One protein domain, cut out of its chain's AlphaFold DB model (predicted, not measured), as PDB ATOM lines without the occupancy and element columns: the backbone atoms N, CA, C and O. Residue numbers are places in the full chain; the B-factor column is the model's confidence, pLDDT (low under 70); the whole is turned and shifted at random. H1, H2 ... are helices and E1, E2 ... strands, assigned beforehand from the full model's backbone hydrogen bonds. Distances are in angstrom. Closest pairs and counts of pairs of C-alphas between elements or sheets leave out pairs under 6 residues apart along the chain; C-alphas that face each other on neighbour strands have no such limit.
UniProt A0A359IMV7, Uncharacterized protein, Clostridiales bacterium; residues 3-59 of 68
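AT A GLANCE: This is residues 3 to 59 of the 68 residues of an uncharacterized protein of Clostridiales bacterium (UniProt A0A359IMV7). Two strands side by side, E1 and E2, make a narrow parallel ribbon, and one long helix, H2, runs back beside it over one face. Two shorter helices, H1 and H3, sit towards the end of the ribbon where both strands finish, and the link of residues 15 to 24 reaches to Glu 19 at one end of the rod. The printed part has 57 residues with three named helices and two named strands, in the order E1, H1, H2, E2, H3; the sheet, of order E1, E2, is parallel, and the class is mixed, helices and strands. The whole is loose, with a radius of gyration of the C-alphas of 13.1 A and spans of 41 by 17 by 14 A.

HOW THE PARTS SIT: Strand E1, residues 4 to 9, and strand E2, residues 44 to 49, are parallel neighbours at 17 degrees between their directions. C-alphas 4 and 44, which face each other, are 4.7 A apart; N 5 and O 44, at 2.9 A, and N 48 and O 7, at 2.8 A, are within hydrogen-bond range. Helices H1, residues 11 to 14, and H2, residues 25 to 40, lie between these strands in the chain, and the four make a strand-helix-strand unit, two parallel neighbour strands joined through helices, with a right-handed crossover. H2 and E2 come closest at the C-alphas of Thr 35 and Val 45, 6.7 A apart, while H2 and E1 are near each other, with 6 pairs of C-alphas within 10 A. H1 and H2 are close but not clearly touching, the closest C-alphas being those of Ile 14 and Leu 27, 7.3 A apart. H1 and helix H3, residues 52 to 59, are also close but not clearly touching, closest at the C-alphas of Ser 11 and Ala 54, 7.1 A apart. H3 is apart from E1 and from H2. In H2 and H3 every O i to N i+4 pair is within hydrogen-bond range; H1 is too short for such a pair.

IN THESE COORDINATES: E1 begins at C-alpha 4, (42.812, -101.694, -8.765), and is 16.2 A long. H1 spans 5.3 A. H2 begins at C-alpha 25, (47.672, -123.698, -18.520), and is 22.7 A long. E2 is 16.6 A long. H3, 10.5 A long, ends at C-alpha 59, (54.748, -122.403, -31.514).

THE WHOLE: The two C-alphas farthest apart are those of Glu 19 and Gly 42, at 41.2 A. The printed part has no cut. The links from E1 to H1, from H2 to E2 and from E2 to H3 are tight, and that from H1 to H2, 10 residues, is short. The mean pLDDT of the printed part is 89.2, and residues 17 to 21 are under 70.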
ATOM      1  N   GLU A   3      39.110-100.935  -5.603       97.12
ATOM      2  CA  GLU A   3      40.560-101.022  -5.736       97.12
ATOM      3  C   GLU A   3      40.965-101.493  -7.140       97.12
ATOM      4  O   GLU A   3      40.179-102.091  -7.881       97.12
ATOM      5  N   LEU A   4      42.206-101.192  -7.534       97.44
ATOM      6  CA  LEU A   4      42.812-101.694  -8.765       97.44
ATOM      7  C   LEU A   4      43.989-102.605  -8.420       97.44
ATOM      8  O   LEU A   4      45.010-102.148  -7.909       97.44
ATOM      9  N   TYR A   5      43.872-103.871  -8.801       97.94
ATOM     10  CA  TYR A   5      44.929-104.865  -8.695       97.94
ATOM     11  C   TYR A   5      45.693-104.954 -10.019       97.94
ATOM     12  O   TYR A   5      45.103-105.202 -11.071       97.94
ATOM     13  N   VAL A   6      47.015-104.779  -9.983       97.50
ATOM     14  CA  VAL A   6      47.884-104.937 -11.162       97.50
ATOM     15  C   VAL A   6      48.716-106.205 -11.010       97.50
ATOM     16  O   VAL A   6      49.565-106.295 -10.127       97.50
ATOM     17  N   ILE A   7      48.485-107.189 -11.878       96.50
ATOM     18  CA  ILE A   7      49.137-108.501 -11.827       96.50
ATOM     19  C   ILE A   7      50.164-108.595 -12.956       96.50
ATOM     20  O   ILE A   7      49.807-108.676 -14.133       96.50
ATOM     21  N   LYS A   8      51.454-108.614 -12.605       96.25
ATOM     22  CA  LYS A   8      52.554-108.808 -13.560       96.25
ATOM     23  C   LYS A   8      52.960-110.280 -13.614       96.25
ATOM     24  O   LYS A   8      53.402-110.836 -12.616       96.25
ATOM     25  N   LEU A   9      52.904-110.880 -14.801       94.06
ATOM     26  CA  LEU A   9      53.387-112.244 -15.045       94.06
ATOM     27  C   LEU A   9      54.704-112.209 -15.821       94.06
ATOM     28  O   LEU A   9      54.778-111.621 -16.905       94.06
ATOM     29  N   GLY A  10      55.753-112.806 -15.259       91.50
ATOM     30  CA  GLY A  10      57.037-113.005 -15.933       91.50
ATOM     31  C   GLY A  10      56.979-114.135 -16.964       91.50
ATOM     32  O   GLY A  10      56.108-115.002 -16.903       91.50
ATOM     33  N   SER A  11      57.915-114.138 -17.919       88.31
ATOM     34  CA  SER A  11      58.007-115.170 -18.967       88.31
ATOM     35  C   SER A  11      58.156-116.582 -18.381       88.31
ATOM     36  O   SER A  11      57.540-117.517 -18.878       88.31
ATOM     37  N   ASN A  12      58.901-116.699 -17.280       85.94
ATOM     38  CA  ASN A  12      59.142-117.924 -16.510       85.94
ATOM     39  C   ASN A  12      57.890-118.497 -15.822       85.94
ATOM     40  O   ASN A  12      57.880-119.655 -15.424       85.94
ATOM     41  N   CYS A  13      56.843-117.691 -15.635       86.81
ATOM     42  CA  CYS A  13      55.572-118.171 -15.095       86.81
ATOM     43  C   CYS A  13      54.684-118.751 -16.204       86.81
ATOM     44  O   CYS A  13      53.924-119.689 -15.968       86.81
ATOM     45  N   ILE A  14      54.772-118.159 -17.397       87.31
ATOM     46  CA  ILE A  14      53.886-118.408 -18.538       87.31
ATOM     47  C   ILE A  14      54.320-119.640 -19.325       87.31
ATOM     48  O   ILE A  14      53.466-120.394 -19.786       87.31
ATOM     49  N   VAL A  15      55.628-119.837 -19.471       82.88
ATOM     50  CA  VAL A  15      56.219-120.949 -20.211       82.88
ATOM     51  C   VAL A  15      57.016-121.801 -19.231       82.88
ATOM     52  O   VAL A  15      57.804-121.262 -18.454       82.88
ATOM     53  N   LYS A  16      56.791-123.116 -19.236       72.19
ATOM     54  CA  LYS A  16      57.611-124.053 -18.467       72.19
ATOM     55  C   LYS A  16      58.991-124.141 -19.106       72.19
ATOM     56  O   LYS A  16      59.110-124.228 -20.328       72.19
ATOM     57  N   ASP A  17      60.018-124.155 -18.269       64.12
ATOM     58  CA  ASP A  17      61.398-124.404 -18.685       64.12
ATOM     59  C   ASP A  17      61.607-125.911 -18.912       64.12
ATOM     60  O   ASP A  17      62.272-126.615 -18.156       64.12
ATOM     61  N   THR A  18      60.887-126.438 -19.897       64.19
ATOM     62  CA  THR A  18      60.965-127.820 -20.369       64.19
ATOM     63  C   THR A  18      61.465-127.817 -21.813       64.19
ATOM     64  O   THR A  18      61.327-126.816 -22.517       64.19
ATOM     65  N   GLU A  19      62.061-128.925 -22.275       58.19
ATOM     66  CA  GLU A  19      62.616-129.038 -23.644       58.19
ATOM     67  C   GLU A  19      61.596-128.708 -24.748       58.19
ATOM     68  O   GLU A  19      61.956-128.306 -25.857       58.19
ATOM     69  N   GLU A  20      60.320-128.863 -24.421       61.12
ATOM     70  CA  GLU A  20      59.189-128.330 -25.154       61.12
ATOM     71  C   GLU A  20      58.667-127.166 -24.318       61.12
ATOM     72  O   GLU A  20      58.235-127.359 -23.184       61.12
ATOM     73  N   SER A  21      58.809-125.940 -24.821       64.62
ATOM     74  CA  SER A  21      58.384-124.711 -24.148       64.62
ATOM     75  C   SER A  21      56.855-124.677 -23.991       64.62
ATOM     76  O   SER A  21      56.151-123.983 -24.721       64.62
ATOM     77  N   GLU A  22      56.315-125.460 -23.067       75.44
ATOM     78  CA  GLU A  22      54.879-125.608 -22.864       75.44
ATOM     79  C   GLU A  22      54.290-124.405 -22.133       75.44
ATOM     80  O   GLU A  22      54.862-123.888 -21.168       75.44
ATOM     81  N   ILE A  23      53.090-123.998 -22.544       81.88
ATOM     82  CA  ILE A  23      52.310-122.995 -21.823       81.88
ATOM     83  C   ILE A  23      51.842-123.587 -20.485       81.88
ATOM     84  O   ILE A  23      51.397-124.729 -20.387       81.88
ATOM     85  N   ASN A  24      51.947-122.799 -19.418       86.25
ATOM     86  CA  ASN A  24      51.474-123.182 -18.094       86.25
ATOM     87  C   ASN A  24      49.960-122.947 -17.948       86.25
ATOM     88  O   ASN A  24      49.522-121.997 -17.300       86.25
ATOM     89  N   ASP A  25      49.142-123.829 -18.521       85.94
ATOM     90  CA  ASP A  25      47.672-123.698 -18.520       85.94
ATOM     91  C   ASP A  25      47.055-123.626 -17.113       85.94
ATOM     92  O   ASP A  25      46.052-122.939 -16.876       85.94
ATOM     93  N   LYS A  26      47.689-124.288 -16.138       90.56
ATOM     94  CA  LYS A  26      47.256-124.260 -14.736       90.56
ATOM     95  C   LYS A  26      47.371-122.855 -14.140       90.56
ATOM     96  O   LYS A  26      46.497-122.450 -13.374       90.56
ATOM     97  N   LEU A  27      48.411-122.098 -14.505       91.12
ATOM     98  CA  LEU A  27      48.561-120.705 -14.080       91.12
ATOM     99  C   LEU A  27      47.388-119.855 -14.577       91.12
ATOM    100  O   LEU A  27      46.791-119.130 -13.785       91.12
ATOM    101  N   PHE A  28      47.043-119.959 -15.862       90.75
ATOM    102  CA  PHE A  28      45.968-119.161 -16.457       90.75
ATOM    103  C   PHE A  28      44.594-119.524 -15.899       90.75
ATOM    104  O   PHE A  28      43.800-118.630 -15.617       90.75
ATOM    105  N   THR A  29      44.342-120.812 -15.648       94.69
ATOM    106  CA  THR A  29      43.110-121.266 -14.982       94.69
ATOM    107  C   THR A  29      42.976-120.658 -13.586       94.69
ATOM    108  O   THR A  29      41.944-120.077 -13.252       94.69
ATOM    109  N   ASN A  30      44.036-120.725 -12.777       94.62
ATOM    110  CA  ASN A  30      44.026-120.151 -11.431       94.62
ATOM    111  C   ASN A  30      43.864-118.627 -11.462       94.62
ATOM    112  O   ASN A  30      43.113-118.068 -10.665       94.62
ATOM    113  N   LEU A  31      44.530-117.954 -12.403       95.94
ATOM    114  CA  LEU A  31      44.402-116.513 -12.585       95.94
ATOM    115  C   LEU A  31      42.972-116.121 -12.971       95.94
ATOM    116  O   LEU A  31      42.443-115.157 -12.428       95.94
ATOM    117  N   ALA A  32      42.314-116.877 -13.850       96.44
ATOM    118  CA  ALA A  32      40.919-116.639 -14.214       96.44
ATOM    119  C   ALA A  32      39.980-116.751 -12.999       96.44
ATOM    120  O   ALA A  32      39.115-115.900 -12.811       96.44
ATOM    121  N   ILE A  33      40.188-117.750 -12.134       97.50
ATOM    122  CA  ILE A  33      39.406-117.920 -10.898       97.50
ATOM    123  C   ILE A  33      39.606-116.727  -9.955       97.50
ATOM    124  O   ILE A  33      38.629-116.144  -9.486       97.50
ATOM    125  N   ILE A  34      40.859-116.333  -9.706       96.69
ATOM    126  CA  ILE A  34      41.185-115.222  -8.797       96.69
ATOM    127  C   ILE A  34      40.634-113.900  -9.340       96.69
ATOM    128  O   ILE A  34      40.012-113.129  -8.614       96.69
ATOM    129  N   THR A  35      40.827-113.631 -10.630       97.75
ATOM    130  CA  THR A  35      40.357-112.383 -11.246       97.75
ATOM    131  C   THR A  35      38.841-112.295 -11.281       97.75
ATOM    132  O   THR A  35      38.308-111.218 -11.034       97.75
ATOM    133  N   LYS A  36      38.138-113.415 -11.476       98.12
ATOM    134  CA  LYS A  36      36.683-113.472 -11.320       98.12
ATOM    135  C   LYS A  36      36.247-113.022  -9.921       98.12
ATOM    136  O   LYS A  36      35.379-112.165  -9.828       98.12
ATOM    137  N   GLN A  37      36.872-113.537  -8.861       97.56
ATOM    138  CA  GLN A  37      36.531-113.163  -7.481       97.56
ATOM    139  C   GLN A  37      36.752-111.667  -7.213       97.56
ATOM    140  O   GLN A  37      35.911-111.020  -6.598       97.56
ATOM    141  N   ILE A  38      37.856-111.100  -7.714       97.31
ATOM    142  CA  ILE A  38      38.140-109.660  -7.589       97.31
ATOM    143  C   ILE A  38      37.060-108.836  -8.309       97.31
ATOM    144  O   ILE A  38      36.537-107.872  -7.753       97.31
ATOM    145  N   LEU A  39      36.680-109.238  -9.525       97.44
ATOM    146  CA  LEU A  39      35.648-108.548 -10.302       97.44
ATOM    147  C   LEU A  39      34.258-108.655  -9.655       97.44
ATOM    148  O   LEU A  39      33.505-107.685  -9.667       97.44
ATOM    149  N   GLU A  40      33.919-109.804  -9.062       97.50
ATOM    150  CA  GLU A  40      32.659-110.014  -8.331       97.50
ATOM    151  C   GLU A  40      32.558-109.139  -7.070       97.50
ATOM    152  O   GLU A  40      31.456-108.741  -6.693       97.50
ATOM    153  N   ASN A  41      33.691-108.756  -6.471       96.50
ATOM    154  CA  ASN A  41      33.743-107.804  -5.356       96.50
ATOM    155  C   ASN A  41      33.579-106.332  -5.794       96.50
ATOM    156  O   ASN A  41      33.507-105.441  -4.949       96.50
ATOM    157  N   GLY A  42      33.501-106.058  -7.102       97.69
ATOM    158  CA  GLY A  42      33.405-104.706  -7.663       97.69
ATOM    159  C   GLY A  42      34.754-104.006  -7.870       97.69
ATOM    160  O   GLY A  42      34.787-102.854  -8.319       97.69
ATOM    161  N   ASP A  43      35.859-104.692  -7.586       98.19
ATOM    162  CA  ASP A  43      37.216-104.209  -7.828       98.19
ATOM    163  C   ASP A  43      37.629-104.391  -9.297       98.19
ATOM    164  O   ASP A  43      36.924-104.980 -10.119       98.19
ATOM    165  N   LYS A  44      38.788-103.838  -9.661       97.75
ATOM    166  CA  LYS A  44      39.336-103.880 -11.021       97.75
ATOM    167  C   LYS A  44      40.641-104.658 -11.056       97.75
ATOM    168  O   LYS A  44      41.435-104.606 -10.119       97.75
ATOM    169  N   VAL A  45      40.906-105.307 -12.188       98.12
ATOM    170  CA  VAL A  45      42.170-106.008 -12.442       98.12
ATOM    171  C   VAL A  45      42.789-105.528 -13.750       98.12
ATOM    172  O   VAL A  45      42.111-105.460 -14.773       98.12
ATOM    173  N   ALA A  46      44.094-105.266 -13.732       97.88
ATOM    174  CA  ALA A  46      44.930-105.158 -14.923       97.88
ATOM    175  C   ALA A  46      45.969-106.287 -14.926       97.88
ATOM    176  O   ALA A  46      46.703-106.464 -13.955       97.88
ATOM    177  N   ILE A  47      46.052-107.047 -16.019       96.75
ATOM    178  CA  ILE A  47      47.025-108.136 -16.180       96.75
ATOM    179  C   ILE A  47      48.087-107.693 -17.186       96.75
ATOM    180  O   ILE A  47      47.762-107.303 -18.305       96.75
ATOM    181  N   VAL A  48      49.361-107.783 -16.802       96.81
ATOM    182  CA  VAL A  48      50.504-107.440 -17.656       96.81
ATOM    183  C   VAL A  48      51.379-108.675 -17.847       96.81
ATOM    184  O   VAL A  48      52.088-109.114 -16.936       96.81
ATOM    185  N   THR A  49      51.369-109.243 -19.048       94.38
ATOM    186  CA  THR A  49      52.083-110.488 -19.356       94.38
ATOM    187  C   THR A  49      53.387-110.226 -20.110       94.38
ATOM    188  O   THR A  49      53.514-109.279 -20.882       94.38
ATOM    189  N   SER A  50      54.405-111.039 -19.828       90.94
ATOM    190  CA  SER A  50      55.599-111.187 -20.673       90.94
ATOM    191  C   SER A  50      55.481-112.488 -21.488       90.94
ATOM    192  O   SER A  50      54.382-112.999 -21.666       90.94
ATOM    193  N   GLY A  51      56.575-113.038 -22.018       88.06
ATOM    194  CA  GLY A  51      56.560-114.381 -22.616       88.06
ATOM    195  C   GLY A  51      56.112-114.485 -24.078       88.06
ATOM    196  O   GLY A  51      56.193-115.577 -24.624       88.06
ATOM    197  N   ALA A  52      55.739-113.389 -24.753       89.94
ATOM    198  CA  ALA A  52      55.343-113.423 -26.170       89.94
ATOM    199  C   ALA A  52      56.403-114.079 -27.080       89.94
ATOM    200  O   ALA A  52      56.072-114.911 -27.919       89.94
ATOM    201  N   ILE A  53      57.686-113.768 -26.865       88.50
ATOM    202  CA  ILE A  53      58.799-114.376 -27.615       88.50
ATOM    203  C   ILE A  53      58.938-115.868 -27.290       88.50
ATOM    204  O   ILE A  53      59.141-116.666 -28.197       88.50
ATOM    205  N   ALA A  54      58.830-116.253 -26.017       84.12
ATOM    206  CA  ALA A  54      58.978-117.645 -25.591       84.12
ATOM    207  C   ALA A  54      57.841-118.525 -26.139       84.12
ATOM    208  O   ALA A  54      58.101-119.591 -26.691       84.12
ATOM    209  N   ILE A  55      56.600-118.031 -26.089       85.56
ATOM    210  CA  ILE A  55      55.450-118.676 -26.737       85.56
ATOM    211  C   ILE A  55      55.671-118.752 -28.251       85.56
ATOM    212  O   ILE A  55      55.482-119.812 -28.836       85.56
ATOM    213  N   GLY A  56      56.122-117.666 -28.888       86.81
ATOM    214  CA  GLY A  56      56.408-117.652 -30.324       86.81
ATOM    215  C   GLY A  56      57.453-118.694 -30.733       86.81
ATOM    216  O   GLY A  56      57.229-119.443 -31.678       86.81
ATOM    217  N   LYS A  57      58.564-118.803 -29.991       83.88
ATOM    218  CA  LYS A  57      59.583-119.846 -30.202       83.88
ATOM    219  C   LYS A  57      58.984-121.249 -30.080       83.88
ATOM    220  O   LYS A  57      59.225-122.076 -30.955       83.88
ATOM    221  N   SER A  58      58.173-121.482 -29.044       79.50
ATOM    222  CA  SER A  58      57.474-122.753 -28.824       79.50
ATOM    223  C   SER A  58      56.566-123.127 -29.996       79.50
ATOM    224  O   SER A  58      56.712-124.196 -30.583       79.50
ATOM    225  N   MET A  59      55.690-122.205 -30.408       83.31
ATOM    226  CA  MET A  59      54.748-122.403 -31.514       83.31
ATOM    227  C   MET A  59      55.445-122.659 -32.855       83.31
ATOM    228  O   MET A  59      54.893-123.338 -33.716       83.31
TER     229      MET A  59